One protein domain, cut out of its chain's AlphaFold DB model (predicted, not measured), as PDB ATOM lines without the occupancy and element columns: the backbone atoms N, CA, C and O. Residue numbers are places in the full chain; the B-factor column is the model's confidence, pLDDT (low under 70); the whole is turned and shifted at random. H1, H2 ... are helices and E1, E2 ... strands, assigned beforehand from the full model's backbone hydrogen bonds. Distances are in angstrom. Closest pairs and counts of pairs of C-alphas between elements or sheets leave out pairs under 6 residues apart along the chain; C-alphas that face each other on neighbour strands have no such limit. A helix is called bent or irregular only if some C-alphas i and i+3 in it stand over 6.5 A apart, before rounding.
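This is residues 70 to 258 of the 378 residues of an uncharacterized protein of Coniosporium apollinis (strain CBS 100218) (UniProt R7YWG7). A twisted sheet of seven strands makes a wall, with H2 and H3 side by side over one face, H4 next to H3 over E6, and short H1 over E3 near the other edge. Residues 129 to 134 and 212 to 217 stick out. The printed part has 189 residues, with named elements in the order E1 E2 E3 H1 E4 H2 E5 H3 E6 E7 H4: four helices and seven strands. The mixed sheet runs E3 E2 E1 E4 E5 E6 E7, and the class is mixed, helices and strands. The whole is compact, with a radius of gyration of the C-alphas of 17.2 A and spans of 46 by 42 by 31 A.

Start with E1, residues 71 to 75, E2, 79 to 82, and E3, 85 to 88: a meander, each strand the antiparallel neighbour of the one before, in two hairpins. Look for N 74 and O 81, 2.9 A apart, and N 80 and O 87, 2.8 A, within hydrogen-bond range. H1, residues 103 to 107, is on the sheet at a height of 7.1 A; the closest C-alphas of H1 and E3 are Leu 107 and Ala 85, 5.5 A. E4, residues 117 to 124, is parallel to E1, with N 73 and O 119 at 2.7 A; E3, H1 and E4 are a split strand-helix-strand unit, E2 and E1 lying between its strands. H2, residues 133 to 155, leads to E5, 162 to 170, parallel to E4 with N 120 and O 164 at 2.8 A. H3, residues 180 to 192, leads to E6, 199 to 208, parallel to E5 with N 202 and O 165 at 2.9 A. E4, H2, E5 and E5, H3, E6 are strand-helix-strand units, parallel neighbours joined through a helix; these and the split unit have right-handed crossovers. H2 and H3 form two layers with the sheet, helices on one face; they touch at a shallow tilt of 23 degrees, the same way, closest at C-alphas 144 and 186, 5.2 A. E7, residues 221 to 225, makes a hairpin with E6, with N 206 and O 223 at 2.8 A. H4, residues 236 to 254, is on the sheet at a height of 8.7 A and touches H3, closest at C-alphas 246 and 180, 6.6 A. In H1 and H2 every O i to N i+4 pair is within range, against 5 of 9 in H3 and 12 of 15 in H4.

Find C-alpha 71 at (0.933, -7.236, 18.814), where E1 begins. H2 spans 33.4 A, E6 26.9 A and E5 26.2 A. H3 and H4 are irregular: C-alphas 186 and 189 are 7.3 A apart, and 238 and 241 7.5 A. H4 ends at C-alpha 254, (-6.212, -15.227, 35.904), 26.1 A from its first.

The farthest C-alphas, Asp 95 and Ser 237, are 50.4 A apart. The printed part has no cut; its long links are E3 to H1 and E6 to E7. Mean pLDDT of the printed part is 83.2, with 40 residues under 70, among them 90 to 101 and 211 to 218.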
ATOM      1  N   ARG A  70      -3.147  -4.691  18.927       94.81
ATOM      2  CA  ARG A  70      -2.597  -5.932  19.486       94.81
ATOM      3  C   ARG A  70      -1.339  -6.310  18.720       94.81
ATOM      4  O   ARG A  70      -1.337  -6.210  17.502       94.81
ATOM      5  N   PHE A  71      -0.308  -6.759  19.420       95.19
ATOM      6  CA  PHE A  71       0.933  -7.236  18.814       95.19
ATOM      7  C   PHE A  71       1.032  -8.742  19.040       95.19
ATOM      8  O   PHE A  71       1.045  -9.168  20.197       95.19
ATOM      9  N   SER A  72       1.048  -9.516  17.952       95.19
ATOM     10  CA  SER A  72       1.295 -10.959  17.982       95.19
ATOM     11  C   SER A  72       2.743 -11.215  18.358       95.19
ATOM     12  O   SER A  72       3.631 -10.479  17.938       95.19
ATOM     13  N   VAL A  73       2.984 -12.239  19.153       95.75
ATOM     14  CA  VAL A  73       4.309 -12.743  19.464       95.75
ATOM     15  C   VAL A  73       4.238 -14.243  19.305       95.75
ATOM     16  O   VAL A  73       3.575 -14.901  20.104       95.75
ATOM     17  N   ASP A  74       4.940 -14.764  18.311       95.38
ATOM     18  CA  ASP A  74       4.906 -16.187  18.009       95.38
ATOM     19  C   ASP A  74       6.210 -16.795  18.529       95.38
ATOM     20  O   ASP A  74       7.319 -16.400  18.146       95.38
ATOM     21  N   LEU A  75       6.079 -17.718  19.472       95.56
ATOM     22  CA  LEU A  75       7.182 -18.390  20.143       95.56
ATOM     23  C   LEU A  75       7.192 -19.852  19.725       95.56
ATOM     24  O   LEU A  75       6.191 -20.538  19.887       95.56
ATOM     25  N   ASN A  76       8.331 -20.360  19.273       93.56
ATOM     26  CA  ASN A  76       8.538 -21.802  19.145       93.56
ATOM     27  C   ASN A  76       9.914 -22.206  19.692       93.56
ATOM     28  O   ASN A  76      10.553 -21.396  20.357       93.56
ATOM     29  N   SER A  77      10.366 -23.449  19.503       90.69
ATOM     30  CA  SER A  77      11.679 -23.890  20.016       90.69
ATOM     31  C   SER A  77      12.843 -23.174  19.322       90.69
ATOM     32  O   SER A  77      13.883 -22.930  19.930       90.69
ATOM     33  N   GLU A  78      12.653 -22.783  18.066       88.56
ATOM     34  CA  GLU A  78      13.699 -22.267  17.188       88.56
ATOM     35  C   GLU A  78      13.748 -20.745  17.126       88.56
ATOM     36  O   GLU A  78      14.758 -20.194  16.695       88.56
ATOM     37  N   ARG A  79      12.669 -20.039  17.477       90.81
ATOM     38  CA  ARG A  79      12.568 -18.597  17.251       90.81
ATOM     39  C   ARG A  79      11.527 -17.892  18.113       90.81
ATOM     40  O   ARG A  79      10.573 -18.484  18.616       90.81
ATOM     41  N   ILE A  80      11.731 -16.583  18.222       93.00
ATOM     42  CA  ILE A  80      10.790 -15.589  18.733       93.00
ATOM     43  C   ILE A  80      10.494 -14.622  17.592       93.00
ATOM     44  O   ILE A  80      11.406 -13.985  17.056       93.00
ATOM     45  N   LEU A  81       9.225 -14.512  17.227       91.44
ATOM     46  CA  LEU A  81       8.745 -13.639  16.167       91.44
ATOM     47  C   LEU A  81       7.886 -12.537  16.774       91.44
ATOM     48  O   LEU A  81       6.955 -12.804  17.527       91.44
ATOM     49  N   ILE A  82       8.222 -11.290  16.466       91.56
ATOM     50  CA  ILE A  82       7.495 -10.089  16.884       91.56
ATOM     51  C   ILE A  82       7.321  -9.224  15.622       91.56
ATOM     52  O   ILE A  82       8.153  -9.280  14.719       91.56
ATOM     53  N   PRO A  83       6.273  -8.397  15.499       88.38
ATOM     54  CA  PRO A  83       6.133  -7.484  14.372       88.38
ATOM     55  C   PRO A  83       7.423  -6.697  14.101       88.38
ATOM     56  O   PRO A  83       7.948  -6.023  14.984       88.38
ATOM     57  N   GLY A  84       7.966  -6.815  12.887       83.25
ATOM     58  CA  GLY A  84       9.207  -6.146  12.477       83.25
ATOM     59  C   GLY A  84      10.504  -6.634  13.144       83.25
ATOM     60  O   GLY A  84      11.546  -6.021  12.919       83.25
ATOM     61  N   ALA A  85      10.473  -7.699  13.950       86.19
ATOM     62  CA  ALA A  85      11.646  -8.245  14.625       86.19
ATOM     63  C   ALA A  85      11.599  -9.774  14.698       86.19
ATOM     64  O   ALA A  85      10.579 -10.384  15.007       86.19
ATOM     65  N   ARG A  86      12.739 -10.416  14.465       86.62
ATOM     66  CA  ARG A  86      12.859 -11.870  14.557       86.62
ATOM     67  C   ARG A  86      14.127 -12.221  15.295       86.62
ATOM     68  O   ARG A  86      15.164 -11.600  15.086       86.62
ATOM     69  N   TYR A  87      14.030 -13.242  16.122       87.25
ATOM     70  CA  TYR A  87      15.159 -13.783  16.842       87.25
ATOM     71  C   TYR A  87      15.176 -15.292  16.665       87.25
ATOM     72  O   TYR A  87      14.208 -15.960  17.025       87.25
ATOM     73  N   TYR A  88      16.262 -15.815  16.104       85.69
ATOM     74  CA  TYR A  88      16.470 -17.249  15.950       85.69
ATOM     75  C   TYR A  88      17.348 -17.756  17.089       85.69
ATOM     76  O   TYR A  88      18.378 -17.178  17.432       85.69
ATOM     77  N   VAL A  89      16.900 -18.847  17.687       78.19
ATOM     78  CA  VAL A  89      17.484 -19.508  18.852       78.19
ATOM     79  C   VAL A  89      18.458 -20.598  18.405       78.19
ATOM     80  O   VAL A  89      19.053 -21.265  19.246       78.19
ATOM     81  N   ASP A  90      18.681 -20.770  17.100       67.69
ATOM     82  CA  ASP A  90      19.512 -21.859  16.612       67.69
ATOM     83  C   ASP A  90      20.986 -21.680  17.021       67.69
ATOM     84  O   ASP A  90      21.661 -20.754  16.559       67.69
ATOM     85  N   PRO A  91      21.543 -22.580  17.857       52.97
ATOM     86  CA  PRO A  91      22.976 -22.597  18.104       52.97
ATOM     87  C   PRO A  91      23.786 -22.835  16.824       52.97
ATOM     88  O   PRO A  91      24.947 -22.454  16.774       52.97
ATOM     89  N   VAL A  92      23.234 -23.444  15.782       51.25
ATOM     90  CA  VAL A  92      24.031 -23.980  14.676       51.25
ATOM     91  C   VAL A  92      24.022 -23.109  13.418       51.25
ATOM     92  O   VAL A  92      25.079 -22.983  12.794       51.25
ATOM     93  N   SER A  93      22.878 -22.536  13.032       51.69
ATOM     94  CA  SER A  93      22.719 -21.875  11.725       51.69
ATOM     95  C   SER A  93      22.846 -20.356  11.715       51.69
ATOM     96  O   SER A  93      23.042 -19.797  10.637       51.69
ATOM     97  N   SER A  94      22.748 -19.668  12.856       52.47
ATOM     98  CA  SER A  94      22.705 -18.205  12.846       52.47
ATOM     99  C   SER A  94      24.010 -17.562  13.308       52.47
ATOM    100  O   SER A  94      24.526 -17.891  14.376       52.47
ATOM    101  N   ASP A  95      24.473 -16.555  12.557       52.44
ATOM    102  CA  ASP A  95      25.490 -15.583  12.999       52.44
ATOM    103  C   ASP A  95      25.072 -14.874  14.305       52.44
ATOM    104  O   ASP A  95      25.896 -14.313  15.029       52.44
ATOM    105  N   THR A  96      23.778 -14.908  14.635       51.09
ATOM    106  CA  THR A  96      23.246 -14.446  15.913       51.09
ATOM    107  C   THR A  96      23.519 -15.468  17.011       51.09
ATOM    108  O   THR A  96      23.253 -16.658  16.876       51.09
ATOM    109  N   ASN A  97      24.076 -15.002  18.124       54.41
ATOM    110  CA  ASN A  97      24.323 -15.811  19.308       54.41
ATOM    111  C   ASN A  97      22.999 -16.029  20.075       54.41
ATOM    112  O   ASN A  97      22.546 -15.100  20.750       54.41
ATOM    113  N   PRO A  98      22.401 -17.236  20.049       53.34
ATOM    114  CA  PRO A  98      21.079 -17.496  20.618       53.34
ATOM    115  C   PRO A  98      21.055 -17.536  22.157       53.34
ATOM    116  O   PRO A  98      20.008 -17.731  22.793       53.34
ATOM    117  N   TYR A  99      22.213 -17.357  22.783       55.84
ATOM    118  CA  TYR A  99      22.334 -17.235  24.228       55.84
ATOM    119  C   TYR A  99      23.160 -16.021  24.657       55.84
ATOM    120  O   TYR A  99      23.419 -15.834  25.842       55.84
ATOM    121  N   GLY A 100      23.561 -15.179  23.706       59.56
ATOM    122  CA  GLY A 100      24.328 -13.977  23.975       59.56
ATOM    123  C   GLY A 100      23.434 -12.859  24.469       59.56
ATOM    124  O   GLY A 100      22.260 -12.786  24.125       59.56
ATOM    125  N   GLN A 101      24.008 -11.903  25.196       61.44
ATOM    126  CA  GLN A 101      23.302 -10.697  25.655       61.44
ATOM    127  C   GLN A 101      22.687  -9.854  24.511       61.44
ATOM    128  O   GLN A 101      21.899  -8.947  24.774       61.44
ATOM    129  N   GLY A 102      23.025 -10.156  23.250       73.44
ATOM    130  CA  GLY A 102      22.540  -9.476  22.052       73.44
ATOM    131  C   GLY A 102      21.101  -9.800  21.643       73.44
ATOM    132  O   GLY A 102      20.504  -8.972  20.967       73.44
ATOM    133  N   TRP A 103      20.503 -10.911  22.100       81.19
ATOM    134  CA  TRP A 103      19.149 -11.319  21.669       81.19
ATOM    135  C   TRP A 103      18.091 -10.235  21.875       81.19
ATOM    136  O   TRP A 103      17.139 -10.079  21.112       81.19
ATOM    137  N   LYS A 104      18.271  -9.454  22.939       86.12
ATOM    138  CA  LYS A 104      17.383  -8.353  23.263       86.12
ATOM    139  C   LYS A 104      17.473  -7.253  22.206       86.12
ATOM    140  O   LYS A 104      16.435  -6.730  21.826       86.12
ATOM    141  N   ALA A 105      18.666  -6.933  21.701       85.50
ATOM    142  CA  ALA A 105      18.841  -5.922  20.659       85.50
ATOM    143  C   ALA A 105      17.986  -6.250  19.424       85.50
ATOM    144  O   ALA A 105      17.248  -5.376  18.965       85.50
ATOM    145  N   ASP A 106      17.982  -7.520  19.009       80.88
ATOM    146  CA  ASP A 106      17.214  -8.021  17.863       80.88
ATOM    147  C   ASP A 106      15.696  -7.889  18.061       80.88
ATOM    148  O   ASP A 106      14.964  -7.615  17.114       80.88
ATOM    149  N   LEU A 107      15.211  -8.018  19.302       82.38
ATOM    150  CA  LEU A 107      13.786  -7.892  19.640       82.38
ATOM    151  C   LEU A 107      13.358  -6.462  20.014       82.38
ATOM    152  O   LEU A 107      12.167  -6.151  20.028       82.38
ATOM    153  N   THR A 108      14.305  -5.562  20.297       82.75
ATOM    154  CA  THR A 108      14.024  -4.162  20.675       82.75
ATOM    155  C   THR A 108      13.910  -3.185  19.501       82.75
ATOM    156  O   THR A 108      13.886  -1.974  19.723       82.75
ATOM    157  N   VAL A 109      13.792  -3.679  18.264       82.69
ATOM    158  CA  VAL A 109      13.582  -2.835  17.069       82.69
ATOM    159  C   VAL A 109      12.298  -2.005  17.195       82.69
ATOM    160  O   VAL A 109      12.264  -0.829  16.824       82.69
ATOM    161  N   LEU A 110      11.244  -2.582  17.780       83.06
ATOM    162  CA  LEU A 110      10.024  -1.857  18.115       83.06
ATOM    163  C   LEU A 110      10.113  -1.181  19.487       83.06
ATOM    164  O   LEU A 110      10.757  -1.698  20.402       83.06
ATOM    165  N   PRO A 111       9.374  -0.078  19.714       89.94
ATOM    166  CA  PRO A 111       9.254   0.535  21.032       89.94
ATOM    167  C   PRO A 111       8.325  -0.294  21.940       89.94
ATOM    168  O   PRO A 111       7.300   0.205  22.407       89.94
ATOM    169  N   TYR A 112       8.682  -1.552  22.216       88.94
ATOM    170  CA  TYR A 112       7.875  -2.530  22.958       88.94
ATOM    171  C   TYR A 112       7.421  -2.021  24.330       88.94
ATOM    172  O   TYR A 112       6.307  -2.303  24.754       88.94
ATOM    173  N   ARG A 113       8.214  -1.157  24.980       93.69
ATOM    174  CA  ARG A 113       7.852  -0.481  26.241       93.69
ATOM    175  C   ARG A 113       6.566   0.351  26.156       93.69
ATOM    176  O   ARG A 113       5.980   0.669  27.190       93.69
ATOM    177  N   LYS A 114       6.156   0.755  24.948       94.62
ATOM    178  CA  LYS A 114       4.908   1.485  24.690       94.62
ATOM    179  C   LYS A 114       3.729   0.563  24.388       94.62
ATOM    180  O   LYS A 114       2.599   1.036  24.489       94.62
ATOM    181  N   ILE A 115       3.974  -0.688  23.993       95.56
ATOM    182  CA  ILE A 115       2.927  -1.643  23.622       95.56
ATOM    183  C   ILE A 115       2.142  -2.020  24.875       95.56
ATOM    184  O   ILE A 115       2.713  -2.365  25.905       95.56
ATOM    185  N   GLN A 116       0.819  -1.942  24.786       96.94
ATOM    186  CA  GLN A 116      -0.073  -2.231  25.907       96.94
ATOM    187  C   GLN A 116      -0.898  -3.498  25.703       96.94
ATOM    188  O   GLN A 116      -1.525  -3.948  26.659       96.94
ATOM    189  N   ARG A 117      -0.947  -4.068  24.496       97.50
ATOM    190  CA  ARG A 117      -1.738  -5.269  24.213       97.50
ATOM    191  C   ARG A 117      -0.908  -6.289  23.451       97.50
ATOM    192  O   ARG A 117      -0.486  -6.020  22.328       97.50
ATOM    193  N   PHE A 118      -0.715  -7.447  24.062       97.38
ATOM    194  CA  PHE A 118       0.042  -8.556  23.498       97.38
ATOM    195  C   PHE A 118      -0.884  -9.741  23.243       97.38
ATOM    196  O   PHE A 118      -1.779 -10.026  24.044       97.38
ATOM    197  N   TYR A 119      -0.657 -10.410  22.124       97.00
ATOM    198  CA  TYR A 119      -1.190 -11.725  21.808       97.00
ATOM    199  C   TYR A 119       0.016 -12.647  21.668       97.00
ATOM    200  O   TYR A 119       0.876 -12.375  20.847       97.00
ATOM    201  N   VAL A 120       0.142 -13.651  22.523       97.25
ATOM    202  CA  VAL A 120       1.308 -14.535  22.571       97.25
ATOM    203  C   VAL A 120       0.863 -15.927  22.173       97.25
ATOM    204  O   VAL A 120       0.065 -16.535  22.885       97.25
ATOM    205  N   GLU A 121       1.394 -16.434  21.071       96.75
ATOM    206  CA  GLU A 121       1.213 -17.818  20.660       96.75
ATOM    207  C   GLU A 121       2.466 -18.621  21.018       96.75
ATOM    208  O   GLU A 121       3.578 -18.295  20.609       96.75
ATOM    209  N   VAL A 122       2.290 -19.659  21.832       97.06
ATOM    210  CA  VAL A 122       3.353 -20.567  22.261       97.06
ATOM    211  C   VAL A 122       3.189 -21.879  21.520       97.06
ATOM    212  O   VAL A 122       2.360 -22.709  21.883       97.06
ATOM    213  N   THR A 123       4.002 -22.079  20.499       95.00
ATOM    214  CA  THR A 123       3.945 -23.232  19.616       95.00
ATOM    215  C   THR A 123       5.061 -24.216  19.950       95.00
ATOM    216  O   THR A 123       6.239 -23.895  19.830       95.00
ATOM    217  N   VAL A 124       4.725 -25.449  20.321       92.88
ATOM    218  CA  VAL A 124       5.730 -26.513  20.482       92.88
ATOM    219  C   VAL A 124       5.741 -27.358  19.215       92.88
ATOM    220  O   VAL A 124       4.795 -28.127  19.013       92.88
ATOM    221  N   PRO A 125       6.756 -27.205  18.342       86.19
ATOM    222  CA  PRO A 125       6.778 -27.908  17.073       86.19
ATOM    223  C   PRO A 125       6.903 -29.413  17.292       86.19
ATOM    224  O   PRO A 125       7.506 -29.884  18.257       86.19
ATOM    225  N   TYR A 126       6.341 -30.167  16.354       76.00
ATOM    226  CA  TYR A 126       6.609 -31.589  16.229       76.00
ATOM    227  C   TYR A 126       7.714 -31.780  15.194       76.00
ATOM    228  O   TYR A 126       7.507 -31.528  14.005       76.00
ATOM    229  N   GLU A 127       8.887 -32.225  15.635       67.12
ATOM    230  CA  GLU A 127       9.925 -32.679  14.717       67.12
ATOM    231  C   GLU A 127       9.490 -34.026  14.116       67.12
ATOM    232  O   GLU A 127       9.182 -34.993  14.815       67.12
ATOM    233  N   LEU A 128       9.427 -34.079  12.784       55.72
ATOM    234  CA  LEU A 128       8.812 -35.172  12.026       55.72
ATOM    235  C   LEU A 128       9.463 -36.544  12.224       55.72
ATOM    236  O   LEU A 128       8.833 -37.555  11.916       55.72
ATOM    237  N   ASP A 129      10.679 -36.569  12.761       57.28
ATOM    238  CA  ASP A 129      11.540 -37.747  12.797       57.28
ATOM    239  C   ASP A 129      11.945 -38.171  14.215       57.28
ATOM    240  O   ASP A 129      12.823 -39.019  14.396       57.28
ATOM    241  N   THR A 130      11.306 -37.611  15.253       49.94
ATOM    242  CA  THR A 130      11.699 -37.907  16.634       49.94
ATOM    243  C   THR A 130      11.192 -39.272  17.066       49.94
ATOM    244  O   THR A 130      10.167 -39.436  17.731       49.94
ATOM    245  N   SER A 131      11.944 -40.294  16.687       54.56
ATOM    246  CA  SER A 131      11.829 -41.642  17.234       54.56
ATOM    247  C   SER A 131      12.191 -41.692  18.727       54.56
ATOM    248  O   SER A 131      11.897 -42.691  19.385       54.56
ATOM    249  N   THR A 132      12.761 -40.615  19.289       65.06
ATOM    250  CA  THR A 132      13.175 -40.549  20.692       65.06
ATOM    251  C   THR A 132      12.320 -39.561  21.507       65.06
ATOM    252  O   THR A 132      12.207 -38.392  21.138       65.06
ATOM    253  N   PRO A 133      11.741 -39.982  22.652       63.44
ATOM    254  CA  PRO A 133      11.050 -39.090  23.596       63.44
ATOM    255  C   PRO A 133      11.879 -37.875  24.052       63.44
ATOM    256  O   PRO A 133      11.314 -36.854  24.436       63.44
ATOM    257  N   SER A 134      13.210 -37.976  23.962       79.69
ATOM    258  CA  SER A 134      14.165 -36.941  24.365       79.69
ATOM    259  C   SER A 134      14.040 -35.641  23.564       79.69
ATOM    260  O   SER A 134      14.234 -34.569  24.127       79.69
ATOM    261  N   GLN A 135      13.712 -35.699  22.269       83.12
ATOM    262  CA  GLN A 135      13.659 -34.496  21.423       83.12
ATOM    263  C   GLN A 135      12.408 -33.653  21.687       83.12
ATOM    264  O   GLN A 135      12.481 -32.429  21.706       83.12
ATOM    265  N   TRP A 136      11.266 -34.295  21.958       85.38
ATOM    266  CA  TRP A 136      10.055 -33.586  22.384       85.38
ATOM    267  C   TRP A 136      10.279 -32.861  23.710       85.38
ATOM    268  O   TRP A 136       9.931 -31.689  23.857       85.38
ATOM    269  N   GLU A 137      10.887 -33.557  24.672       88.69
ATOM    270  CA  GLU A 137      11.261 -32.951  25.942       88.69
ATOM    271  C   GLU A 137      12.194 -31.757  25.704       88.69
ATOM    272  O   GLU A 137      11.913 -30.656  26.172       88.69
ATOM    273  N   GLN A 138      13.246 -31.926  24.903       88.88
ATOM    274  CA  GLN A 138      14.149 -30.840  24.535       88.88
ATOM    275  C   GLN A 138      13.419 -29.634  23.923       88.88
ATOM    276  O   GLN A 138      13.638 -28.513  24.387       88.88
ATOM    277  N   ALA A 139      12.502 -29.856  22.977       89.38
ATOM    278  CA  ALA A 139      11.699 -28.797  22.369       89.38
ATOM    279  C   ALA A 139      10.853 -28.043  23.408       89.38
ATOM    280  O   ALA A 139      10.770 -26.816  23.351       89.38
ATOM    281  N   LEU A 140      10.282 -28.735  24.402       92.38
ATOM    282  CA  LEU A 140       9.577 -28.086  25.512       92.38
ATOM    283  C   LEU A 140      10.506 -27.150  26.298       92.38
ATOM    284  O   LEU A 140      10.138 -26.004  26.563       92.38
ATOM    285  N   TYR A 141      11.713 -27.602  26.654       93.25
ATOM    286  CA  TYR A 141      12.688 -26.755  27.355       93.25
ATOM    287  C   TYR A 141      13.149 -25.564  26.507       93.25
ATOM    288  O   TYR A 141      13.303 -24.466  27.048       93.25
ATOM    289  N   ASP A 142      13.330 -25.752  25.200       91.31
ATOM    290  CA  ASP A 142      13.707 -24.681  24.272       91.31
ATOM    291  C   ASP A 142      12.597 -23.620  24.162       91.31
ATOM    292  O   ASP A 142      12.856 -22.421  24.301       91.31
ATOM    293  N   VAL A 143      11.337 -24.048  24.020       94.44
ATOM    294  CA  VAL A 143      10.173 -23.145  24.022       94.44
ATOM    295  C   VAL A 143      10.056 -22.418  25.363       94.44
ATOM    296  O   VAL A 143       9.880 -21.201  25.383       94.44
ATOM    297  N   ARG A 144      10.205 -23.114  26.500       95.00
ATOM    298  CA  ARG A 144      10.148 -22.493  27.841       95.00
ATOM    299  C   ARG A 144      11.244 -21.443  28.036       95.00
ATOM    300  O   ARG A 144      10.995 -20.406  28.654       95.00
ATOM    301  N   ASP A 145      12.437 -21.665  27.485       92.38
ATOM    302  CA  ASP A 145      13.506 -20.661  27.449       92.38
ATOM    303  C   ASP A 145      13.083 -19.409  26.671       92.38
ATOM    304  O   ASP A 145      13.319 -18.285  27.122       92.38
ATOM    305  N   ASN A 146      12.404 -19.578  25.537       93.88
ATOM    306  CA  ASN A 146      11.882 -18.459  24.751       93.88
ATOM    307  C   ASN A 146      10.748 -17.718  25.456       93.88
ATOM    308  O   ASN A 146      10.737 -16.486  25.456       93.88
ATOM    309  N   VAL A 147       9.867 -18.437  26.156       95.81
ATOM    310  CA  VAL A 147       8.866 -17.823  27.039       95.81
ATOM    311  C   VAL A 147       9.552 -16.965  28.105       95.81
ATOM    312  O   VAL A 147       9.126 -15.841  28.351       95.81
ATOM    313  N   ARG A 148      10.660 -17.422  28.703       93.62
ATOM    314  CA  ARG A 148      11.416 -16.615  29.678       93.62
ATOM    315  C   ARG A 148      12.079 -15.383  29.087       93.62
ATOM    316  O   ARG A 148      12.050 -14.329  29.721       93.62
ATOM    317  N   ARG A 149      12.654 -15.493  27.890       92.19
ATOM    318  CA  ARG A 149      13.178 -14.327  27.160       92.19
ATOM    319  C   ARG A 149      12.062 -13.312  26.915       92.19
ATOM    320  O   ARG A 149      12.238 -12.131  27.207       92.19
ATOM    321  N   LEU A 150      10.884 -13.771  26.485       94.56
ATOM    322  CA  LEU A 150       9.720 -12.901  26.335       94.56
ATOM    323  C   LEU A 150       9.306 -12.269  27.671       94.56
ATOM    324  O   LEU A 150       9.091 -11.063  27.723       94.56
ATOM    325  N   VAL A 151       9.245 -13.034  28.762       94.94
ATOM    326  CA  VAL A 151       8.938 -12.508  30.104       94.94
ATOM    327  C   VAL A 151       9.911 -11.401  30.500       94.94
ATOM    328  O   VAL A 151       9.469 -10.354  30.967       94.94
ATOM    329  N   ALA A 152      11.213 -11.577  30.261       92.38
ATOM    330  CA  ALA A 152      12.210 -10.544  30.536       92.38
ATOM    331  C   ALA A 152      11.939  -9.247  29.748       92.38
ATOM    332  O   ALA A 152      12.041  -8.161  30.316       92.38
ATOM    333  N   LEU A 153      11.519  -9.342  28.479       93.31
ATOM    334  CA  LEU A 153      11.090  -8.174  27.695       93.31
ATOM    335  C   LEU A 153       9.805  -7.546  28.236       93.31
ATOM    336  O   LEU A 153       9.696  -6.323  28.335       93.31
ATOM    337  N   LEU A 154       8.818  -8.374  28.578       95.06
ATOM    338  CA  LEU A 154       7.516  -7.920  29.053       95.06
ATOM    339  C   LEU A 154       7.611  -7.249  30.424       95.06
ATOM    340  O   LEU A 154       6.866  -6.303  30.664       95.06
ATOM    341  N   LEU A 155       8.543  -7.651  31.293       93.81
ATOM    342  CA  LEU A 155       8.795  -6.990  32.582       93.81
ATOM    343  C   LEU A 155       9.258  -5.531  32.436       93.81
ATOM    344  O   LEU A 155       9.045  -4.726  33.340       93.81
ATOM    345  N   GLU A 156       9.848  -5.161  31.300       93.94
ATOM    346  CA  GLU A 156      10.261  -3.780  31.010       93.94
ATOM    347  C   GLU A 156       9.132  -2.898  30.470       93.94
ATOM    348  O   GLU A 156       9.300  -1.684  30.314       93.94
ATOM    349  N   VAL A 157       7.976  -3.487  30.171       94.88
ATOM    350  CA  VAL A 157       6.781  -2.737  29.795       94.88
ATOM    351  C   VAL A 157       6.159  -2.170  31.066       94.88
ATOM    352  O   VAL A 157       5.834  -2.897  31.994       94.88
ATOM    353  N   ASN A 158       5.929  -0.859  31.129       92.25
ATOM    354  CA  ASN A 158       5.398  -0.249  32.356       92.25
ATOM    355  C   ASN A 158       4.011  -0.793  32.738       92.25
ATOM    356  O   ASN A 158       3.691  -0.926  33.918       92.25
ATOM    357  N   ARG A 159       3.158  -1.043  31.736       95.62
ATOM    358  CA  ARG A 159       1.783  -1.503  31.938       95.62
ATOM    359  C   ARG A 159       1.234  -2.194  30.695       95.62
ATOM    360  O   ARG A 159       0.952  -1.541  29.692       95.62
ATOM    361  N   ILE A 160       0.990  -3.489  30.813       97.06
ATOM    362  CA  ILE A 160       0.310  -4.316  29.822       97.06
ATOM    363  C   ILE A 160      -1.186  -4.290  30.152       97.06
ATOM    364  O   ILE A 160      -1.621  -4.773  31.192       97.06
ATOM    365  N   ARG A 161      -2.000  -3.671  29.299       96.94
ATOM    366  CA  ARG A 161      -3.463  -3.633  29.456       96.94
ATOM    367  C   ARG A 161      -4.110  -4.992  29.211       96.94
ATOM    368  O   ARG A 161      -5.097  -5.292  29.869       96.94
ATOM    369  N   GLU A 162      -3.592  -5.758  28.261       97.12
ATOM    370  CA  GLU A 162      -4.156  -7.039  27.829       97.12
ATOM    371  C   GLU A 162      -3.017  -7.966  27.400       97.12
ATOM    372  O   GLU A 162      -2.191  -7.580  26.571       97.12
ATOM    373  N   LEU A 163      -2.969  -9.163  27.973       97.56
ATOM    374  CA  LEU A 163      -2.081 -10.246  27.567       97.56
ATOM    375  C   LEU A 163      -2.949 -11.461  27.243       97.56
ATOM    376  O   LEU A 163      -3.492 -12.099  28.144       97.56
ATOM    377  N   ARG A 164      -3.110 -11.740  25.955       96.81
ATOM    378  CA  ARG A 164      -3.823 -12.915  25.461       96.81
ATOM    379  C   ARG A 164      -2.806 -13.999  25.140       96.81
ATOM    380  O   ARG A 164      -1.792 -13.681  24.524       96.81
ATOM    381  N   ILE A 165      -3.036 -15.225  25.594       97.25
ATOM    382  CA  ILE A 165      -2.068 -16.318  25.458       97.25
ATOM    383  C   ILE A 165      -2.748 -17.538  24.848       97.25
ATOM    384  O   ILE A 165      -3.802 -17.957  25.324       97.25
ATOM    385  N   VAL A 166      -2.102 -18.122  23.845       95.88
ATOM    386  CA  VAL A 166      -2.492 -19.366  23.178       95.88
ATOM    387  C   VAL A 166      -1.338 -20.350  23.282       95.88
ATOM    388  O   VAL A 166      -0.180 -19.963  23.126       95.88
ATOM    389  N   VAL A 167      -1.637 -21.619  23.556       96.00
ATOM    390  CA  VAL A 167      -0.638 -22.692  23.531       96.00
ATOM    391  C   VAL A 167      -1.017 -23.675  22.440       96.00
ATOM    392  O   VAL A 167      -2.053 -24.328  22.537       96.00
ATOM    393  N   SER A 168      -0.155 -23.793  21.438       94.62
ATOM    394  CA  SER A 168      -0.324 -24.657  20.276       94.62
ATOM    395  C   SER A 168       0.647 -25.835  20.375       94.62
ATOM    396  O   SER A 168       1.865 -25.669  20.326       94.62
ATOM    397  N   LEU A 169       0.126 -27.048  20.540       92.56
ATOM    398  CA  LEU A 169       0.909 -28.274  20.679       92.56
ATOM    399  C   LEU A 169       0.679 -29.155  19.455       92.56
ATOM    400  O   LEU A 169      -0.445 -29.576  19.178       92.56
ATOM    401  N   TYR A 170       1.743 -29.471  18.721       88.25
ATOM    402  CA  TYR A 170       1.637 -30.422  17.621       88.25
ATOM    403  C   TYR A 170       1.574 -31.851  18.172       88.25
ATOM    404  O   TYR A 170       2.515 -32.334  18.803       88.25
ATOM    405  N   THR A 171       0.462 -32.547  17.934       72.69
ATOM    406  CA  THR A 171       0.231 -33.893  18.482       72.69
ATOM    407  C   THR A 171       0.052 -34.913  17.373       72.69
ATOM    408  O   THR A 171      -0.940 -34.881  16.643       72.69
ATOM    409  N   CYS A 172       0.969 -35.875  17.280       61.47
ATOM    410  CA  CYS A 172       0.736 -37.093  16.501       61.47
ATOM    411  C   CYS A 172       0.625 -38.358  17.376       61.47
ATOM    412  O   CYS A 172       0.167 -39.382  16.877       61.47
ATOM    413  N   LYS A 173       1.052 -38.315  18.655       66.31
ATOM    414  CA  LYS A 173       1.100 -39.497  19.552       66.31
ATOM    415  C   LYS A 173       0.857 -39.234  21.047       66.31
ATOM    416  O   LYS A 173       0.752 -40.199  21.802       66.31
ATOM    417  N   LEU A 174       0.796 -37.979  21.500       64.94
ATOM    418  CA  LEU A 174       0.498 -37.690  22.906       64.94
ATOM    419  C   LEU A 174      -0.946 -38.092  23.205       64.94
ATOM    420  O   LEU A 174      -1.862 -37.713  22.476       64.94
ATOM    421  N   ARG A 175      -1.151 -38.855  24.282       71.44
ATOM    422  CA  ARG A 175      -2.499 -39.051  24.823       71.44
ATOM    423  C   ARG A 175      -3.004 -37.703  25.321       71.44
ATOM    424  O   ARG A 175      -2.226 -36.962  25.924       71.44
ATOM    425  N   PHE A 176      -4.288 -37.416  25.126       66.06
ATOM    426  CA  PHE A 176      -4.941 -36.206  25.643       66.06
ATOM    427  C   PHE A 176      -4.639 -35.976  27.138       66.06
ATOM    428  O   PHE A 176      -4.333 -34.856  27.540       66.06
ATOM    429  N   GLU A 177      -4.556 -37.073  27.900       66.25
ATOM    430  CA  GLU A 177      -4.119 -37.169  29.306       66.25
ATOM    431  C   GLU A 177      -2.824 -36.418  29.643       66.25
ATOM    432  O   GLU A 177      -2.606 -36.026  30.785       66.25
ATOM    433  N   SER A 178      -1.952 -36.218  28.658       80.25
ATOM    434  CA  SER A 178      -0.598 -35.696  28.846       80.25
ATOM    435  C   SER A 178      -0.389 -34.277  28.314       80.25
ATOM    436  O   SER A 178       0.733 -33.791  28.364       80.25
ATOM    437  N   VAL A 179      -1.429 -33.604  27.808       88.56
ATOM    438  CA  VAL A 179      -1.295 -32.305  27.113       88.56
ATOM    439  C   VAL A 179      -1.341 -31.114  28.077       88.56
ATOM    440  O   VAL A 179      -0.599 -30.142  27.923       88.56
ATOM    441  N   VAL A 180      -2.187 -31.196  29.106       91.06
ATOM    442  CA  VAL A 180      -2.413 -30.097  30.056       91.06
ATOM    443  C   VAL A 180      -1.158 -29.802  30.883       91.06
ATOM    444  O   VAL A 180      -0.811 -28.639  31.078       91.06
ATOM    445  N   ALA A 181      -0.439 -30.830  31.343       92.00
ATOM    446  CA  ALA A 181       0.753 -30.650  32.174       92.00
ATOM    447  C   ALA A 181       1.899 -29.895  31.454       92.00
ATOM    448  O   ALA A 181       2.374 -28.905  32.015       92.00
ATOM    449  N   PRO A 182       2.303 -30.253  30.216       92.81
ATOM    450  CA  PRO A 182       3.238 -29.460  29.421       92.81
ATOM    451  C   PRO A 182       2.774 -28.022  29.198       92.81
ATOM    452  O   PRO A 182       3.569 -27.106  29.381       92.81
ATOM    453  N   ALA A 183       1.495 -27.792  28.873       94.81
ATOM    454  CA  ALA A 183       0.975 -26.436  28.679       94.81
ATOM    455  C   ALA A 183       1.087 -25.594  29.962       94.81
ATOM    456  O   ALA A 183       1.592 -24.471  29.933       94.81
ATOM    457  N   LYS A 184       0.696 -26.155  31.114       95.44
ATOM    458  CA  LYS A 184       0.867 -25.506  32.425       95.44
ATOM    459  C   LYS A 184       2.327 -25.152  32.688       95.44
ATOM    460  O   LYS A 184       2.630 -24.034  33.101       95.44
ATOM    461  N   TRP A 185       3.220 -26.100  32.422       95.00
ATOM    462  CA  TRP A 185       4.651 -25.939  32.624       95.00
ATOM    463  C   TRP A 185       5.238 -24.865  31.695       95.00
ATOM    464  O   TRP A 185       5.934 -23.972  32.163       95.00
ATOM    465  N   LEU A 186       4.917 -24.851  30.402       96.19
ATOM    466  CA  LEU A 186       5.408 -23.822  29.473       96.19
ATOM    467  C   LEU A 186       5.003 -22.404  29.885       96.19
ATOM    468  O   LEU A 186       5.784 -21.469  29.723       96.19
ATOM    469  N   LEU A 187       3.796 -22.252  30.432       96.44
ATOM    470  CA  LEU A 187       3.240 -20.956  30.816       96.44
ATOM    471  C   LEU A 187       3.695 -20.458  32.186       96.44
ATOM    472  O   LEU A 187       3.546 -19.273  32.478       96.44
ATOM    473  N   GLU A 188       4.260 -21.330  33.019       95.31
ATOM    474  CA  GLU A 188       4.682 -20.993  34.378       95.31
ATOM    475  C   GLU A 188       5.508 -19.694  34.476       95.31
ATOM    476  O   GLU A 188       5.200 -18.864  35.339       95.31
ATOM    477  N   PRO A 189       6.490 -19.425  33.588       95.56
ATOM    478  CA  PRO A 189       7.270 -18.194  33.668       95.56
ATOM    479  C   PRO A 189       6.445 -16.909  33.486       95.56
ATOM    480  O   PRO A 189       6.793 -15.879  34.071       95.56
ATOM    481  N   LEU A 190       5.347 -16.941  32.717       95.69
ATOM    482  CA  LEU A 190       4.482 -15.771  32.478       95.69
ATOM    483  C   LEU A 190       3.764 -15.318  33.751       95.69
ATOM    484  O   LEU A 190       3.429 -14.142  33.894       95.69
ATOM    485  N   TRP A 191       3.605 -16.214  34.724       93.69
ATOM    486  CA  TRP A 191       2.987 -15.909  36.014       93.69
ATOM    487  C   TRP A 191       3.887 -15.097  36.940       93.69
ATOM    488  O   TRP A 191       3.470 -14.762  38.048       93.69
ATOM    489  N   SER A 192       5.097 -14.742  36.506       92.69
ATOM    490  CA  SER A 192       5.943 -13.752  37.178       92.69
ATOM    491  C   SER A 192       5.602 -12.304  36.806       92.69
ATOM    492  O   SER A 192       5.988 -11.379  37.522       92.69
ATOM    493  N   LEU A 193       4.832 -12.086  35.733       93.69
ATOM    494  CA  LEU A 193       4.441 -10.751  35.290       93.69
ATOM    495  C   LEU A 193       3.450 -10.121  36.283       93.69
ATOM    496  O   LEU A 193       2.446 -10.722  36.664       93.69
ATOM    497  N   ARG A 194       3.741  -8.894  36.730       92.75
ATOM    498  CA  ARG A 194       2.903  -8.109  37.671       92.75
ATOM    499  C   ARG A 194       2.400  -6.795  37.084       92.75
ATOM    500  O   ARG A 194       1.593  -6.094  37.679       92.75
ATOM    501  N   ASN A 195       2.876  -6.460  35.896       94.50
ATOM    502  CA  ASN A 195       2.531  -5.268  35.137       94.50
ATOM    503  C   ASN A 195       1.329  -5.488  34.200       94.50
ATOM    504  O   ASN A 195       1.086  -4.653  33.328       94.50
ATOM    505  N   VAL A 196       0.586  -6.589  34.355       96.19
ATOM    506  CA  VAL A 196      -0.522  -6.975  33.474       96.19
ATOM    507  C   VAL A 196      -1.869  -6.713  34.144       96.19
ATOM    508  O   VAL A 196      -2.131  -7.183  35.243       96.19
ATOM    509  N   VAL A 197      -2.732  -5.951  33.472       95.56
ATOM    510  CA  VAL A 197      -4.063  -5.568  33.973       95.56
ATOM    511  C   VAL A 197      -5.096  -6.659  33.714       95.56
ATOM    512  O   VAL A 197      -5.961  -6.900  34.552       95.56
ATOM    513  N   ARG A 198      -5.040  -7.283  32.535       95.75
ATOM    514  CA  ARG A 198      -5.962  -8.333  32.114       95.75
ATOM    515  C   ARG A 198      -5.190  -9.422  31.391       95.75
ATOM    516  O   ARG A 198      -4.444  -9.119  30.461       95.75
ATOM    517  N   VAL A 199      -5.436 -10.660  31.796       96.06
ATOM    518  CA  VAL A 199      -4.981 -11.858  31.094       96.06
ATOM    519  C   VAL A 199      -6.186 -12.592  30.543       96.06
ATOM    520  O   VAL A 199      -7.252 -12.551  31.153       96.06
ATOM    521  N   ASP A 200      -6.023 -13.151  29.352       95.31
ATOM    522  CA  ASP A 200      -6.996 -14.016  28.688       95.31
ATOM    523  C   ASP A 200      -6.226 -15.243  28.207       95.31
ATOM    524  O   ASP A 200      -5.461 -15.164  27.240       95.31
ATOM    525  N   LEU A 201      -6.339 -16.340  28.954       95.44
ATOM    526  CA  LEU A 201      -5.719 -17.602  28.573       95.44
ATOM    527  C   LEU A 201      -6.718 -18.404  27.737       95.44
ATOM    528  O   LEU A 201      -7.804 -18.748  28.202       95.44
ATOM    529  N   GLU A 202      -6.357 -18.678  26.489       94.62
ATOM    530  CA  GLU A 202      -7.213 -19.426  25.578       94.62
ATOM    531  C   GLU A 202      -7.158 -20.936  25.804       94.62
ATOM    532  O   GLU A 202      -6.412 -21.461  26.636       94.62
ATOM    533  N   ASP A 203      -8.000 -21.637  25.053       92.69
ATOM    534  CA  ASP A 203      -7.957 -23.086  24.959       92.69
ATOM    535  C   ASP A 203      -6.621 -23.531  24.347       92.69
ATOM    536  O   ASP A 203      -6.005 -22.817  23.551       92.69
ATOM    537  N   ILE A 204      -6.175 -24.727  24.722       93.12
ATOM    538  CA  ILE A 204      -4.989 -25.343  24.134       93.12
ATOM    539  C   ILE A 204      -5.349 -25.790  22.720       93.12
ATOM    540  O   ILE A 204      -6.338 -26.497  22.510       93.12
ATOM    541  N   GLU A 205      -4.524 -25.412  21.756       92.88
ATOM    542  CA  GLU A 205      -4.685 -25.796  20.365       92.88
ATOM    543  C   GLU A 205      -3.844 -27.032  20.090       92.88
ATOM    544  O   GLU A 205      -2.618 -27.007  20.139       92.88
ATOM    545  N   LEU A 206      -4.502 -28.142  19.792       90.62
ATOM    546  CA  LEU A 206      -3.842 -29.322  19.276       90.62
ATOM    547  C   LEU A 206      -3.815 -29.268  17.759       90.62
ATOM    548  O   LEU A 206      -4.856 -29.300  17.098       90.62
ATOM    549  N   LEU A 207      -2.606 -29.208  17.217       89.00
ATOM    550  CA  LEU A 207      -2.372 -29.215  15.784       89.00
ATOM    551  C   LEU A 207      -2.084 -30.649  15.349       89.00
ATOM    552  O   LEU A 207      -1.076 -31.252  15.729       89.00
ATOM    553  N   HIS A 208      -2.986 -31.212  14.549       85.25
ATOM    554  CA  HIS A 208      -2.800 -32.519  13.941       85.25
ATOM    555  C   HIS A 208      -2.314 -32.341  12.508       85.25
ATOM    556  O   HIS A 208      -2.915 -31.620  11.706       85.25
ATOM    557  N   ARG A 209      -1.226 -33.032  12.169       76.75
ATOM    558  CA  ARG A 209      -0.779 -33.129  10.781       76.75
ATOM    559  C   ARG A 209      -1.749 -34.042  10.033       76.75
ATOM    560  O   ARG A 209      -1.892 -35.208  10.405       76.75
ATOM    561  N   SER A 210      -2.403 -33.529   8.994       70.50
ATOM    562  CA  SER A 210      -3.089 -34.390   8.034       70.50
ATOM    563  C   SER A 210      -2.055 -35.324   7.401       70.50
ATOM    564  O   SER A 210      -0.930 -34.919   7.096       70.50
ATOM    565  N   LEU A 211      -2.386 -36.611   7.283       67.50
ATOM    566  CA  LEU A 211      -1.494 -37.556   6.618       67.50
ATOM    567  C   LEU A 211      -1.249 -37.082   5.172       67.50
ATOM    568  O   LEU A 211      -2.178 -36.575   4.548       67.50
ATOM    569  N   PRO A 212      -0.035 -37.268   4.625       58.56
ATOM    570  CA  PRO A 212       0.413 -36.688   3.351       58.56
ATOM    571  C   PRO A 212      -0.278 -37.253   2.090       58.56
ATOM    572  O   PRO A 212       0.274 -37.154   1.000       58.56
ATOM    573  N   PHE A 213      -1.451 -37.876   2.213       62.38
ATOM    574  CA  PHE A 213      -2.165 -38.474   1.082       62.38
ATOM    575  C   PHE A 213      -2.955 -37.461   0.243       62.38
ATOM    576  O   PHE A 213      -3.311 -37.792  -0.884       62.38
ATOM    577  N   ASP A 214      -3.166 -36.238   0.737       55.66
ATOM    578  CA  ASP A 214      -3.759 -35.150  -0.041       55.66
ATOM    579  C   ASP A 214      -2.662 -34.166  -0.471       55.66
ATOM    580  O   ASP A 214      -2.072 -33.459   0.343       55.66
ATOM    581  N   HIS A 215      -2.370 -34.140  -1.772       57.56
ATOM    582  CA  HIS A 215      -1.342 -33.288  -2.381       57.56
ATOM    583  C   HIS A 215      -1.719 -31.797  -2.447       57.56
ATOM    584  O   HIS A 215      -0.936 -30.994  -2.950       57.56
ATOM    585  N   GLU A 216      -2.881 -31.402  -1.930       54.16
ATOM    586  CA  GLU A 216      -3.357 -30.022  -1.973       54.16
ATOM    587  C   GLU A 216      -3.542 -29.482  -0.548       54.16
ATOM    588  O   GLU A 216      -4.481 -29.834   0.164       54.16
ATOM    589  N   SER A 217      -2.634 -28.587  -0.149       57.91
ATOM    590  CA  SER A 217      -2.558 -27.868   1.133       57.91
ATOM    591  C   SER A 217      -2.213 -28.720   2.368       57.91
ATOM    592  O   SER A 217      -2.915 -29.655   2.748       57.91
ATOM    593  N   HIS A 218      -1.139 -28.337   3.069       58.66
ATOM    594  CA  HIS A 218      -0.795 -28.834   4.408       58.66
ATOM    595  C   HIS A 218      -1.807 -28.306   5.439       58.66
ATOM    596  O   HIS A 218      -1.488 -27.501   6.313       58.66
ATOM    597  N   LYS A 219      -3.070 -28.710   5.310       70.19
ATOM    598  CA  LYS A 219      -4.139 -28.251   6.182       70.19
ATOM    599  C   LYS A 219      -4.070 -29.015   7.495       70.19
ATOM    600  O   LYS A 219      -4.560 -30.137   7.608       70.19
ATOM    601  N   TYR A 220      -3.459 -28.395   8.496       77.19
ATOM    602  CA  TYR A 220      -3.521 -28.887   9.865       77.19
ATOM    603  C   TYR A 220      -4.977 -28.885  10.332       77.19
ATOM    604  O   TYR A 220      -5.683 -27.882  10.185       77.19
ATOM    605  N   SER A 221      -5.442 -30.003  10.889       82.62
ATOM    606  CA  SER A 221      -6.685 -29.970  11.653       82.62
ATOM    607  C   SER A 221      -6.366 -29.491  13.063       82.62
ATOM    608  O   SER A 221      -5.344 -29.843  13.654       82.62
ATOM    609  N   LYS A 222      -7.231 -28.621  13.576       87.12
ATOM    610  CA  LYS A 222      -7.071 -27.968  14.868       87.12
ATOM    611  C   LYS A 222      -8.158 -28.467  15.803       87.12
ATOM    612  O   LYS A 222      -9.343 -28.277  15.528       87.12
ATOM    613  N   THR A 223      -7.742 -29.097  16.892       86.94
ATOM    614  CA  THR A 223      -8.619 -29.513  17.987       86.94
ATOM    615  C   THR A 223      -8.377 -28.577  19.164       86.94
ATOM    616  O   THR A 223      -7.235 -28.250  19.459       86.94
ATOM    617  N   LEU A 224      -9.432 -28.107  19.823       88.25
ATOM    618  CA  LEU A 224      -9.317 -27.219  20.983       88.25
ATOM    619  C   LEU A 224      -9.557 -28.022  22.263       88.25
ATOM    620  O   LEU A 224     -10.474 -28.841  22.304       88.25
ATOM    621  N   ILE A 225      -8.765 -27.783  23.303       84.62
ATOM    622  CA  ILE A 225      -8.988 -28.327  24.651       84.62
ATOM    623  C   ILE A 225      -9.190 -27.152  25.598       84.62
ATOM    624  O   ILE A 225      -8.287 -26.328  25.761       84.62
ATOM    625  N   GLY A 226     -10.356 -27.074  26.235       83.56
ATOM    626  CA  GLY A 226     -10.667 -26.023  27.193       83.56
ATOM    627  C   GLY A 226     -12.091 -25.475  27.135       83.56
ATOM    628  O   GLY A 226     -13.020 -26.035  26.555       83.56
ATOM    629  N   THR A 227     -12.247 -24.327  27.788       73.31
ATOM    630  CA  THR A 227     -13.510 -23.636  28.077       73.31
ATOM    631  C   THR A 227     -14.383 -23.312  26.862       73.31
ATOM    632  O   THR A 227     -15.599 -23.165  27.012       73.31
ATOM    633  N   LYS A 228     -13.800 -23.159  25.669       73.19
ATOM    634  CA  LYS A 228     -14.489 -22.720  24.443       73.19
ATOM    635  C   LYS A 228     -14.641 -23.859  23.415       73.19
ATOM    636  O   LYS A 228     -15.211 -23.614  22.349       73.19
ATOM    637  N   SER A 229     -14.264 -25.103  23.741       65.12
ATOM    638  CA  SER A 229     -14.210 -26.264  22.821       65.12
ATOM    639  C   SER A 229     -15.571 -26.805  22.300       65.12
ATOM    640  O   SER A 229     -15.662 -27.763  21.531       65.12
ATOM    641  N   MET A 230     -16.698 -26.171  22.621       52.44
ATOM    642  CA  MET A 230     -18.033 -26.791  22.542       52.44
ATOM    643  C   MET A 230     -18.668 -27.075  21.153       52.44
ATOM    644  O   MET A 230     -19.880 -27.296  21.089       52.44
ATOM    645  N   LYS A 231     -17.943 -27.110  20.025       57.22
ATOM    646  CA  LYS A 231     -18.570 -27.341  18.694       57.22
ATOM    647  C   LYS A 231     -17.894 -28.368  17.776       57.22
ATOM    648  O   LYS A 231     -18.204 -28.397  16.586       57.22
ATOM    649  N   GLY A 232     -17.017 -29.224  18.299       60.72
ATOM    650  CA  GLY A 232     -16.420 -30.319  17.526       60.72
ATOM    651  C   GLY A 232     -17.267 -31.609  17.511       60.72
ATOM    652  O   GLY A 232     -17.976 -31.872  18.479       60.72
ATOM    653  N   PRO A 233     -17.184 -32.440  16.452       60.75
ATOM    654  CA  PRO A 233     -17.844 -33.753  16.357       60.75
ATOM    655  C   PRO A 233     -17.163 -34.875  17.172       60.75
ATOM    656  O   PRO A 233     -17.490 -36.043  16.980       60.75
ATOM    657  N   LEU A 234     -16.204 -34.548  18.044       64.88
ATOM    658  CA  LEU A 234     -15.495 -35.523  18.878       64.88
ATOM    659  C   LEU A 234     -16.396 -36.030  20.015       64.88
ATOM    660  O   LEU A 234     -17.260 -35.303  20.513       64.88
ATOM    661  N   ASP A 235     -16.205 -37.296  20.396       70.31
ATOM    662  CA  ASP A 235     -16.951 -37.946  21.473       70.31
ATOM    663  C   ASP A 235     -16.732 -37.184  22.788       70.31
ATOM    664  O   ASP A 235     -15.627 -37.127  23.327       70.31
ATOM    665  N   LYS A 236     -17.801 -36.557  23.289       67.12
ATOM    666  CA  LYS A 236     -17.758 -35.689  24.474       67.12
ATOM    667  C   LYS A 236     -17.257 -36.421  25.716       67.12
ATOM    668  O   LYS A 236     -16.698 -35.780  26.598       67.12
ATOM    669  N   SER A 237     -17.440 -37.741  25.781       71.62
ATOM    670  CA  SER A 237     -17.105 -38.524  26.971       71.62
ATOM    671  C   SER A 237     -15.601 -38.595  27.256       71.62
ATOM    672  O   SER A 237     -15.215 -38.710  28.418       71.62
ATOM    673  N   GLU A 238     -14.744 -38.465  26.237       70.19
ATOM    674  CA  GLU A 238     -13.289 -38.549  26.414       70.19
ATOM    675  C   GLU A 238     -12.642 -37.206  26.802       70.19
ATOM    676  O   GLU A 238     -11.561 -37.211  27.387       70.19
ATOM    677  N   MET A 239     -13.279 -36.055  26.525       66.62
ATOM    678  CA  MET A 239     -12.668 -34.724  26.722       66.62
ATOM    679  C   MET A 239     -13.049 -34.002  28.024       66.62
ATOM    680  O   MET A 239     -12.285 -33.155  28.495       66.62
ATOM    681  N   GLU A 240     -14.174 -34.362  28.652       74.81
ATOM    682  CA  GLU A 240     -14.683 -33.717  29.878       74.81
ATOM    683  C   GLU A 240     -13.661 -33.525  31.028       74.81
ATOM    684  O   GLU A 240     -13.651 -32.441  31.633       74.81
ATOM    685  N   PRO A 241     -12.787 -34.498  31.373       74.88
ATOM    686  CA  PRO A 241     -11.847 -34.305  32.480       74.88
ATOM    687  C   PRO A 241     -10.782 -33.232  32.191       74.88
ATOM    688  O   PRO A 241     -10.414 -32.485  33.102       74.88
ATOM    689  N   TYR A 242     -10.325 -33.088  30.943       75.94
ATOM    690  CA  TYR A 242      -9.260 -32.137  30.579       75.94
ATOM    691  C   TYR A 242      -9.768 -30.712  30.489       75.94
ATOM    692  O   TYR A 242      -9.100 -29.788  30.958       75.94
ATOM    693  N   ASP A 243     -10.975 -30.540  29.953       80.69
ATOM    694  CA  ASP A 243     -11.633 -29.241  29.930       80.69
ATOM    695  C   ASP A 243     -11.804 -28.722  31.358       80.69
ATOM    696  O   ASP A 243     -11.541 -27.550  31.627       80.69
ATOM    697  N   THR A 244     -12.154 -29.602  32.302       87.62
ATOM    698  CA  THR A 244     -12.278 -29.246  33.720       87.62
ATOM    699  C   THR A 244     -10.931 -28.852  34.327       87.62
ATOM    700  O   THR A 244     -10.836 -27.816  34.992       87.62
ATOM    701  N   GLU A 245      -9.876 -29.638  34.087       91.06
ATOM    702  CA  GLU A 245      -8.540 -29.371  34.628       91.06
ATOM    703  C   GLU A 245      -7.934 -28.067  34.078       91.06
ATOM    704  O   GLU A 245      -7.390 -27.262  34.845       91.06
ATOM    705  N   TRP A 246      -8.043 -27.830  32.767       92.06
ATOM    706  CA  TRP A 246      -7.563 -26.602  32.133       92.06
ATOM    707  C   TRP A 246      -8.384 -25.388  32.565       92.06
ATOM    708  O   TRP A 246      -7.811 -24.373  32.948       92.06
ATOM    709  N   SER A 247      -9.714 -25.499  32.610       90.94
ATOM    710  CA  SER A 247     -10.584 -24.407  33.072       90.94
ATOM    711  C   SER A 247     -10.290 -24.006  34.517       90.94
ATOM    712  O   SER A 247     -10.270 -22.817  34.847       90.94
ATOM    713  N   ALA A 248     -10.043 -24.988  35.393       93.44
ATOM    714  CA  ALA A 248      -9.646 -24.731  36.774       93.44
ATOM    715  C   ALA A 248      -8.308 -23.981  36.836       93.44
ATOM    716  O   ALA A 248      -8.187 -23.005  37.575       93.44
ATOM    717  N   TYR A 249      -7.342 -24.391  36.011       94.06
ATOM    718  CA  TYR A 249      -6.046 -23.729  35.898       94.06
ATOM    719  C   TYR A 249      -6.151 -22.295  35.362       94.06
ATOM    720  O   TYR A 249      -5.588 -21.388  35.970       94.06
ATOM    721  N   VAL A 250      -6.908 -22.063  34.284       94.00
ATOM    722  CA  VAL A 250      -7.168 -20.724  33.725       94.00
ATOM    723  C   VAL A 250      -7.734 -19.810  34.810       94.00
ATOM    724  O   VAL A 250      -7.177 -18.748  35.085       94.00
ATOM    725  N   LYS A 251      -8.781 -20.265  35.508       94.06
ATOM    726  CA  LYS A 251      -9.424 -19.499  36.582       94.06
ATOM    727  C   LYS A 251      -8.472 -19.197  37.740       94.06
ATOM    728  O   LYS A 251      -8.500 -18.091  38.277       94.06
ATOM    729  N   GLU A 252      -7.650 -20.168  38.139       94.25
ATOM    730  CA  GLU A 252      -6.630 -19.981  39.174       94.25
ATOM    731  C   GLU A 252      -5.612 -18.913  38.753       94.25
ATOM    732  O   GLU A 252      -5.343 -17.987  39.519       94.25
ATOM    733  N   LYS A 253      -5.059 -19.006  37.537       92.50
ATOM    734  CA  LYS A 253      -3.977 -18.120  37.084       92.50
ATOM    735  C   LYS A 253      -4.452 -16.717  36.737       92.50
ATOM    736  O   LYS A 253      -3.775 -15.758  37.101       92.50
ATOM    737  N   GLU A 254      -5.628 -16.555  36.139       92.19
ATOM    738  CA  GLU A 254      -6.212 -15.227  35.904       92.19
ATOM    739  C   GLU A 254      -6.469 -14.472  37.218       92.19
ATOM    740  O   GLU A 254      -6.286 -13.254  37.281       92.19
ATOM    741  N   ALA A 255      -6.798 -15.187  38.301       91.38
ATOM    742  CA  ALA A 255      -6.960 -14.600  39.629       91.38
ATOM    743  C   ALA A 255      -5.633 -14.157  40.283       91.38
ATOM    744  O   ALA A 255      -5.661 -13.353  41.219       91.38
ATOM    745  N   LEU A 256      -4.474 -14.635  39.807       88.56
ATOM    746  CA  LEU A 256      -3.162 -14.252  40.345       88.56
ATOM    747  C   LEU A 256      -2.659 -12.902  39.822       88.56
ATOM    748  O   LEU A 256      -1.884 -12.249  40.515       88.56
ATOM    749  N   PHE A 257      -3.078 -12.453  38.638       83.88
ATOM    750  CA  PHE A 257      -2.575 -11.203  38.047       83.88
ATOM    751  C   PHE A 257      -2.930  -9.926  38.823       83.88
ATOM    752  O   PHE A 257      -2.078  -9.044  38.927       83.88
ATOM    753  N   PRO A 258      -4.124  -9.813  39.435       84.56
ATOM    754  CA  PRO A 258      -4.418  -8.733  40.372       84.56
ATOM    755  C   PRO A 258      -3.644  -8.831  41.697       84.56
ATOM    756  O   PRO A 258      -3.670  -7.884  42.484       84.56
TER     757      PRO A 258